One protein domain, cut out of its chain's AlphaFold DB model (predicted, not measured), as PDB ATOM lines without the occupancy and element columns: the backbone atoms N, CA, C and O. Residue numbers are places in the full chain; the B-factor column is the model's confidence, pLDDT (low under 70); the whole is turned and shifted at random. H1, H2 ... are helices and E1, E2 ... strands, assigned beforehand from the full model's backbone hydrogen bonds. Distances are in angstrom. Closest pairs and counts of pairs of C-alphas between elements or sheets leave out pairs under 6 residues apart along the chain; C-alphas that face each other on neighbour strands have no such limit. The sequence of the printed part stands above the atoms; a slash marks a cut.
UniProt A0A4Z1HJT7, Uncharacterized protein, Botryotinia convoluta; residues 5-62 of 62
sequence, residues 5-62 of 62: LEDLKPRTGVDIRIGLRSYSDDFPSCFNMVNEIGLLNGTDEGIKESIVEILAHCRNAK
ATOM      1  N   LEU A   5     -20.168 -55.559  -5.055       85.75
ATOM      2  CA  LEU A   5     -21.449 -55.715  -5.750       85.75
ATOM      3  C   LEU A   5     -21.673 -57.139  -6.286       85.75
ATOM      4  O   LEU A   5     -22.808 -57.612  -6.295       85.75
ATOM      5  N   GLU A   6     -20.614 -57.836  -6.707       85.00
ATOM      6  CA  GLU A   6     -20.695 -59.243  -7.125       85.00
ATOM      7  C   GLU A   6     -21.026 -60.163  -5.945       85.00
ATOM      8  O   GLU A   6     -21.759 -61.136  -6.121       85.00
ATOM      9  N   ASP A   7     -20.555 -59.818  -4.744       89.56
ATOM     10  CA  ASP A   7     -20.837 -60.563  -3.513       89.56
ATOM     11  C   ASP A   7     -22.268 -60.325  -2.990       89.56
ATOM     12  O   ASP A   7     -22.818 -61.163  -2.268       89.56
ATOM     13  N   LEU A   8     -22.905 -59.210  -3.367       87.56
ATOM     14  CA  LEU A   8     -24.266 -58.867  -2.940       87.56
ATOM     15  C   LEU A   8     -25.325 -59.744  -3.623       87.56
ATOM     16  O   LEU A   8     -26.249 -60.234  -2.976       87.56
ATOM     17  N   LYS A   9     -25.160 -59.988  -4.929       87.81
ATOM     18  CA  LYS A   9     -26.113 -60.747  -5.752       87.81
ATOM     19  C   LYS A   9     -26.465 -62.136  -5.193       87.81
ATOM     20  O   LYS A   9     -27.655 -62.419  -5.059       87.81
ATOM     21  N   PRO A  10     -25.511 -63.027  -4.855       88.88
ATOM     22  CA  PRO A  10     -25.848 -64.347  -4.319       88.88
ATOM     23  C   PRO A  10     -26.497 -64.298  -2.926       88.88
ATOM     24  O   PRO A  10     -27.116 -65.281  -2.528       88.88
ATOM     25  N   ARG A  11     -26.371 -63.186  -2.186       89.25
ATOM     26  CA  ARG A  11     -26.951 -63.022  -0.844       89.25
ATOM     27  C   ARG A  11     -28.390 -62.524  -0.890       89.25
ATOM     28  O   ARG A  11     -29.235 -63.056  -0.181       89.25
ATOM     29  N   THR A  12     -28.658 -61.524  -1.724       88.94
ATOM     30  CA  THR A  12     -29.963 -60.847  -1.773       88.94
ATOM     31  C   THR A  12     -30.837 -61.315  -2.934       88.94
ATOM     32  O   THR A  12     -32.019 -60.983  -2.994       88.94
ATOM     33  N   GLY A  13     -30.265 -62.066  -3.882       90.31
ATOM     34  CA  GLY A  13     -30.925 -62.441  -5.132       90.31
ATOM     35  C   GLY A  13     -31.132 -61.265  -6.091       90.31
ATOM     36  O   GLY A  13     -31.786 -61.433  -7.113       90.31
ATOM     37  N   VAL A  14     -30.591 -60.082  -5.777       91.19
ATOM     38  CA  VAL A  14     -30.774 -58.861  -6.568       91.19
ATOM     39  C   VAL A  14     -29.723 -58.782  -7.669       91.19
ATOM     40  O   VAL A  14     -28.519 -58.877  -7.428       91.19
ATOM     41  N   ASP A  15     -30.180 -58.530  -8.889       90.25
ATOM     42  CA  ASP A  15     -29.316 -58.153  -9.997       90.25
ATOM     43  C   ASP A  15     -28.939 -56.676  -9.888       90.25
ATOM     44  O   ASP A  15     -29.803 -55.798  -9.888       90.25
ATOM     45  N   ILE A  16     -27.638 -56.394  -9.848       87.75
ATOM     46  CA  ILE A  16     -27.117 -55.031  -9.734       87.75
ATOM     47  C   ILE A  16     -26.531 -54.591 -11.071       87.75
ATOM     48  O   ILE A  16     -25.726 -55.301 -11.676       87.75
ATOM     49  N   ARG A  17     -26.917 -53.400 -11.533       84.81
ATOM     50  CA  ARG A  17     -26.348 -52.755 -12.722       84.81
ATOM     51  C   ARG A  17     -25.874 -51.355 -12.382       84.81
ATOM     52  O   ARG A  17     -26.579 -50.620 -11.701       84.81
ATOM     53  N   ILE A  18     -24.710 -50.979 -12.894       81.62
ATOM     54  CA  ILE A  18     -24.181 -49.623 -12.756       81.62
ATOM     55  C   ILE A  18     -24.407 -48.901 -14.080       81.62
ATOM     56  O   ILE A  18     -23.965 -49.367 -15.130       81.62
ATOM     57  N   GLY A  19     -25.129 -47.791 -14.026       73.88
ATOM     58  CA  GLY A  19     -25.368 -46.892 -15.143       73.88
ATOM     59  C   GLY A  19     -24.734 -45.528 -14.897       73.88
ATOM     60  O   GLY A  19     -24.536 -45.104 -13.760       73.88
ATOM     61  N   LEU A  20     -24.438 -44.821 -15.984       70.81
ATOM     62  CA  LEU A  20     -24.072 -43.410 -15.953       70.81
ATOM     63  C   LEU A  20     -25.295 -42.612 -16.380       70.81
ATOM     64  O   LEU A  20     -25.705 -42.686 -17.540       70.81
ATOM     65  N   ARG A  21     -25.878 -41.849 -15.456       63.06
ATOM     66  CA  ARG A  21     -26.970 -40.942 -15.798       63.06
ATOM     67  C   ARG A  21     -26.409 -39.546 -16.028       63.06
ATOM     68  O   ARG A  21     -25.885 -38.918 -15.112       63.06
ATOM     69  N   SER A  22     -26.532 -39.074 -17.265       60.25
ATOM     70  CA  SER A  22     -26.295 -37.675 -17.623       60.25
ATOM     71  C   SER A  22     -27.652 -36.982 -17.719       60.25
ATOM     72  O   SER A  22     -28.517 -37.440 -18.465       60.25
ATOM     73  N   TYR A  23     -27.874 -35.924 -16.941       57.25
ATOM     74  CA  TYR A  23     -29.040 -35.058 -17.134       57.25
ATOM     75  C   TYR A  23     -28.818 -34.219 -18.405       57.25
ATOM     76  O   TYR A  23     -27.739 -33.657 -18.576       57.25
ATOM     77  N   SER A  24     -29.799 -34.184 -19.312       55.62
ATOM     78  CA  SER A  24     -29.716 -33.451 -20.585       55.62
ATOM     79  C   SER A  24     -29.997 -31.953 -20.426       55.62
ATOM     80  O   SER A  24     -30.871 -31.585 -19.647       55.62
ATOM     81  N   ASP A  25     -29.271 -31.152 -21.214       54.16
ATOM     82  CA  ASP A  25     -29.453 -29.803 -21.796       54.16
ATOM     83  C   ASP A  25     -30.237 -28.670 -21.094       54.16
ATOM     84  O   ASP A  25     -29.940 -27.507 -21.366       54.16
ATOM     85  N   ASP A  26     -31.156 -28.925 -20.163       56.41
ATOM     86  CA  ASP A  26     -31.921 -27.870 -19.474       56.41
ATOM     87  C   ASP A  26     -31.107 -27.164 -18.369       56.41
ATOM     88  O   ASP A  26     -31.456 -26.069 -17.926       56.41
ATOM     89  N   PHE A  27     -29.991 -27.764 -17.931       53.00
ATOM     90  CA  PHE A  27     -29.090 -27.213 -16.909       53.00
ATOM     91  C   PHE A  27     -27.612 -27.503 -17.239       53.00
ATOM     92  O   PHE A  27     -26.997 -28.384 -16.632       53.00
ATOM     93  N   PRO A  28     -27.001 -26.757 -18.179       49.66
ATOM     94  CA  PRO A  28     -25.662 -27.046 -18.706       49.66
ATOM     95  C   PRO A  28     -24.512 -26.913 -17.687       49.66
ATOM     96  O   PRO A  28     -23.403 -27.366 -17.957       49.66
ATOM     97  N   SER A  29     -24.742 -26.327 -16.507       51.88
ATOM     98  CA  SER A  29     -23.742 -26.222 -15.431       51.88
ATOM     99  C   SER A  29     -23.738 -27.409 -14.456       51.88
ATOM    100  O   SER A  29     -22.862 -27.482 -13.596       51.88
ATOM    101  N   CYS A  30     -24.681 -28.349 -14.588       43.38
ATOM    102  CA  CYS A  30     -24.891 -29.453 -13.650       43.38
ATOM    103  C   CYS A  30     -24.552 -30.819 -14.265       43.38
ATOM    104  O   CYS A  30     -25.273 -31.792 -14.041       43.38
ATOM    105  N   PHE A  31     -23.447 -30.928 -15.010       44.41
ATOM    106  CA  PHE A  31     -22.874 -32.226 -15.395       44.41
ATOM    107  C   PHE A  31     -22.258 -32.932 -14.174       44.41
ATOM    108  O   PHE A  31     -21.059 -33.177 -14.102       44.41
ATOM    109  N   ASN A  32     -23.086 -33.280 -13.192       50.41
ATOM    110  CA  ASN A  32     -22.737 -34.298 -12.220       50.41
ATOM    111  C   ASN A  32     -23.068 -35.633 -12.881       50.41
ATOM    112  O   ASN A  32     -24.232 -36.023 -12.935       50.41
ATOM    113  N   MET A  33     -22.059 -36.312 -13.430       53.03
ATOM    114  CA  MET A  33     -22.200 -37.723 -13.781       53.03
ATOM    115  C   MET A  33     -22.518 -38.469 -12.486       53.03
ATOM    116  O   MET A  33     -21.641 -38.667 -11.646       53.03
ATOM    117  N   VAL A  34     -23.787 -38.809 -12.282       56.59
ATOM    118  CA  VAL A  34     -24.196 -39.581 -11.113       56.59
ATOM    119  C   VAL A  34     -24.118 -41.045 -11.514       56.59
ATOM    120  O   VAL A  34     -24.733 -41.459 -12.499       56.59
ATOM    121  N   ASN A  35     -23.342 -41.825 -10.762       67.00
ATOM    122  CA  ASN A  35     -23.408 -43.276 -10.856       67.00
ATOM    123  C   ASN A  35     -24.798 -43.698 -10.367       67.00
ATOM    124  O   ASN A  35     -25.129 -43.519  -9.195       67.00
ATOM    125  N   GLU A  36     -25.617 -44.220 -11.272       77.25
ATOM    126  CA  GLU A  36     -26.908 -44.808 -10.944       77.25
ATOM    127  C   GLU A  36     -26.705 -46.300 -10.698       77.25
ATOM    128  O   GLU A  36     -26.066 -46.992 -11.494       77.25
ATOM    129  N   ILE A  37     -27.239 -46.804  -9.587       82.38
ATOM    130  CA  ILE A  37     -27.239 -48.234  -9.293       82.38
ATOM    131  C   ILE A  37     -28.665 -48.740  -9.475       82.38
ATOM    132  O   ILE A  37     -29.560 -48.405  -8.702       82.38
ATOM    133  N   GLY A  38     -28.870 -49.543 -10.514       85.69
ATOM    134  CA  GLY A  38     -30.110 -50.264 -10.752       85.69
ATOM    135  C   GLY A  38     -30.135 -51.562  -9.954       85.69
ATOM    136  O   GLY A  38     -29.207 -52.364 -10.058       85.69
ATOM    137  N   LEU A  39     -31.209 -51.771  -9.194       89.88
ATOM    138  CA  LEU A  39     -31.502 -53.006  -8.465       89.88
ATOM    139  C   LEU A  39     -32.687 -53.685  -9.147       89.88
ATOM    140  O   LEU A  39     -33.772 -53.109  -9.219       89.88
ATOM    141  N   LEU A  40     -32.470 -54.873  -9.702       88.25
ATOM    142  CA  LEU A  40     -33.445 -55.580 -10.528       88.25
ATOM    143  C   LEU A  40     -33.646 -57.011 -10.030       88.25
ATOM    144  O   LEU A  40     -32.795 -57.559  -9.337       88.25
ATOM    145  N   ASN A  41     -34.757 -57.628 -10.435       89.25
ATOM    146  CA  ASN A  41     -35.037 -59.058 -10.248       89.25
ATOM    147  C   ASN A  41     -34.917 -59.578  -8.801       89.25
ATOM    148  O   ASN A  41     -34.714 -60.771  -8.602       89.25
ATOM    149  N   GLY A  42     -35.066 -58.708  -7.799       89.25
ATOM    150  CA  GLY A  42     -35.071 -59.081  -6.386       89.25
ATOM    151  C   GLY A  42     -36.449 -58.962  -5.748       89.25
ATOM    152  O   GLY A  42     -37.338 -58.301  -6.284       89.25
ATOM    153  N   THR A  43     -36.609 -59.581  -4.580       93.44
ATOM    154  CA  THR A  43     -37.760 -59.323  -3.706       93.44
ATOM    155  C   THR A  43     -37.648 -57.937  -3.077       93.44
ATOM    156  O   THR A  43     -36.553 -57.374  -2.990       93.44
ATOM    157  N   ASP A  44     -38.758 -57.397  -2.583       93.56
ATOM    158  CA  ASP A  44     -38.759 -56.114  -1.873       93.56
ATOM    159  C   ASP A  44     -37.777 -56.119  -0.688       93.56
ATOM    160  O   ASP A  44     -37.074 -55.134  -0.454       93.56
ATOM    161  N   GLU A  45     -37.692 -57.231   0.047       94.69
ATOM    162  CA  GLU A  45     -36.736 -57.431   1.138       94.69
ATOM    163  C   GLU A  45     -35.290 -57.437   0.632       94.69
ATOM    164  O   GLU A  45     -34.458 -56.711   1.176       94.69
ATOM    165  N   GLY A  46     -34.998 -58.187  -0.436       92.50
ATOM    166  CA  GLY A  46     -33.655 -58.263  -1.013       92.50
ATOM    167  C   GLY A  46     -33.188 -56.922  -1.580       92.50
ATOM    168  O   GLY A  46     -32.027 -56.538  -1.409       92.50
ATOM    169  N   ILE A  47     -34.096 -56.159  -2.199       92.44
ATOM    170  CA  ILE A  47     -33.823 -54.798  -2.678       92.44
ATOM    171  C   ILE A  47     -33.520 -53.875  -1.494       92.44
ATOM    172  O   ILE A  47     -32.515 -53.165  -1.526       92.44
ATOM    173  N   LYS A  48     -34.335 -53.896  -0.429       93.19
ATOM    174  CA  LYS A  48     -34.101 -53.072   0.772       93.19
ATOM    175  C   LYS A  48     -32.762 -53.390   1.433       93.19
ATOM    176  O   LYS A  48     -32.023 -52.461   1.755       93.19
ATOM    177  N   GLU A  49     -32.438 -54.669   1.604       93.44
ATOM    178  CA  GLU A  49     -31.152 -55.106   2.156       93.44
ATOM    179  C   GLU A  49     -29.990 -54.611   1.284       93.44
ATOM    180  O   GLU A  49     -29.059 -53.982   1.787       93.44
ATOM    181  N   SER A  50     -30.106 -54.770  -0.039       91.75
ATOM    182  CA  SER A  50     -29.095 -54.301  -0.993       91.75
ATOM    183  C   SER A  50     -28.870 -52.787  -0.907       91.75
ATOM    184  O   SER A  50     -27.725 -52.338  -0.892       91.75
ATOM    185  N   ILE A  51     -29.938 -51.985  -0.799       90.50
ATOM    186  CA  ILE A  51     -29.843 -50.524  -0.639       90.50
ATOM    187  C   ILE A  51     -29.071 -50.165   0.633       90.50
ATOM    188  O   ILE A  51     -28.172 -49.324   0.588       90.50
ATOM    189  N   VAL A  52     -29.415 -50.786   1.765       92.38
ATOM    190  CA  VAL A  52     -28.773 -50.500   3.054       92.38
ATOM    191  C   VAL A  52     -27.282 -50.824   2.997       92.38
ATOM    192  O   VAL A  52     -26.468 -49.994   3.408       92.38
ATOM    193  N   GLU A  53     -26.911 -51.980   2.447       91.94
ATOM    194  CA  GLU A  53     -25.507 -52.383   2.342       91.94
ATOM    195  C   GLU A  53     -24.708 -51.475   1.401       91.94
ATOM    196  O   GLU A  53     -23.610 -51.043   1.756       91.94
ATOM    197  N   ILE A  54     -25.261 -51.121   0.237       89.19
ATOM    198  CA  ILE A  54     -24.606 -50.219  -0.720       89.19
ATOM    199  C   ILE A  54     -24.380 -48.837  -0.098       89.19
ATOM    200  O   ILE A  54     -23.279 -48.290  -0.182       89.19
ATOM    201  N   LEU A  55     -25.391 -48.275   0.572       87.75
ATOM    202  CA  LEU A  55     -25.266 -46.978   1.241       87.75
ATOM    203  C   LEU A  55     -24.239 -47.019   2.379       87.75
ATOM    204  O   LEU A  55     -23.451 -46.081   2.525       87.75
ATOM    205  N   ALA A  56     -24.220 -48.097   3.167       89.25
ATOM    206  CA  ALA A  56     -23.233 -48.289   4.224       89.25
ATOM    207  C   ALA A  56     -21.809 -48.387   3.655       89.25
ATOM    208  O   ALA A  56     -20.904 -47.723   4.160       89.25
ATOM    209  N   HIS A  57     -21.617 -49.144   2.570       86.62
ATOM    210  CA  HIS A  57     -20.329 -49.270   1.892       86.62
ATOM    211  C   HIS A  57     -19.826 -47.915   1.377       86.62
ATOM    212  O   HIS A  57     -18.709 -47.514   1.697       86.62
ATOM    213  N   CYS A  58     -20.673 -47.153   0.675       82.69
ATOM    214  CA  CYS A  58     -20.332 -45.813   0.186       82.69
ATOM    215  C   CYS A  58     -19.986 -44.832   1.316       82.69
ATOM    216  O   CYS A  58     -19.112 -43.982   1.157       82.69
ATOM    217  N   ARG A  59     -20.662 -44.933   2.467       83.69
ATOM    218  CA  ARG A  59     -20.385 -44.083   3.633       83.69
ATOM    219  C   ARG A  59     -19.050 -44.422   4.298       83.69
ATOM    220  O   ARG A  59     -18.391 -43.510   4.789       83.69
ATOM    221  N   ASN A  60     -18.685 -45.701   4.317       80.56
ATOM    222  CA  ASN A  60     -17.464 -46.206   4.946       80.56
ATOM    223  C   ASN A  60     -16.234 -46.146   4.030       80.56
ATOM    224  O   ASN A  60     -15.118 -46.242   4.521       80.56
ATOM    225  N   ALA A  61     -16.418 -45.972   2.720       69.19
ATOM    226  CA  ALA A  61     -15.336 -45.780   1.752       69.19
ATOM    227  C   ALA A  61     -14.713 -44.362   1.782       69.19
ATOM    228  O   ALA A  61     -13.982 -44.001   0.860       69.19
ATOM    229  N   LYS A  62     -15.034 -43.555   2.806       49.81
ATOM    230  CA  LYS A  62     -14.481 -42.216   3.053       49.81
ATOM    231  C   LYS A  62     -13.195 -42.260   3.866       49.81
ATOM    232  O   LYS A  62     -13.147 -43.037   4.841       49.81
TER     233      LYS A  62
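This is residues 5 to 62 of the 62 residues of an uncharacterized protein of Botryotinia convoluta (UniProt A0A4Z1HJT7). A long two-stranded hairpin, E1 and E2, has a loop at one end, of which residues 24 to 29 stick out, and two helices near the other. The longer helix, H2, packs with its first part on E2 and beside the short H1, and its residues 55 to 60 stick out with the tail 61 to 62. The printed part has 58 residues, in the order H1, E1, E2, H2, with an antiparallel sheet and a mixed class of helices and strands. It is loose, with a radius of gyration of the C-alphas of 13.8 A and spans of 40 by 28 by 17 A.

E1, residues 15 to 21, and E2, residues 34 to 40, form an antiparallel hairpin at 152 degrees; N 17 and O 38 are 2.9 A apart and N 38 and O 17 2.8 A, within hydrogen-bond range. The closest C-alphas of E2 and H2, residues 44 to 60, are those of Leu 39 and Ile 47, 6.5 A apart. E1 and H2 are near each other. H2 touches H1, residues 5 to 12, with residues 46 to 50 alone; the closest C-alphas, of Thr 12 and Gly 46, are 4.6 A apart. These helices run opposite ways at a shallow tilt of 34.7 degrees, only just short of steep. H1 and E2 are apart. Every O i to N i+4 pair is within hydrogen-bond range in H2; in H1 it is 1 of 4, and 2 of 5 for O i to N i+3.

E1 is 18.3 A long, E2 18.5 A, H2 24.5 A and H1 10.7 A. H1 begins at C-alpha 5 (-21.449, -55.715, -5.750); H2 ends at C-alpha 60 (-17.464, -46.206, 4.946).

The C-alphas farthest apart, of Arg 11 and Pro 28, are 40.2 A apart. The printed part has no cut. The link from E1 to E2 is long. Residues 21 to 35 and 61 to 62 have pLDDT under 70.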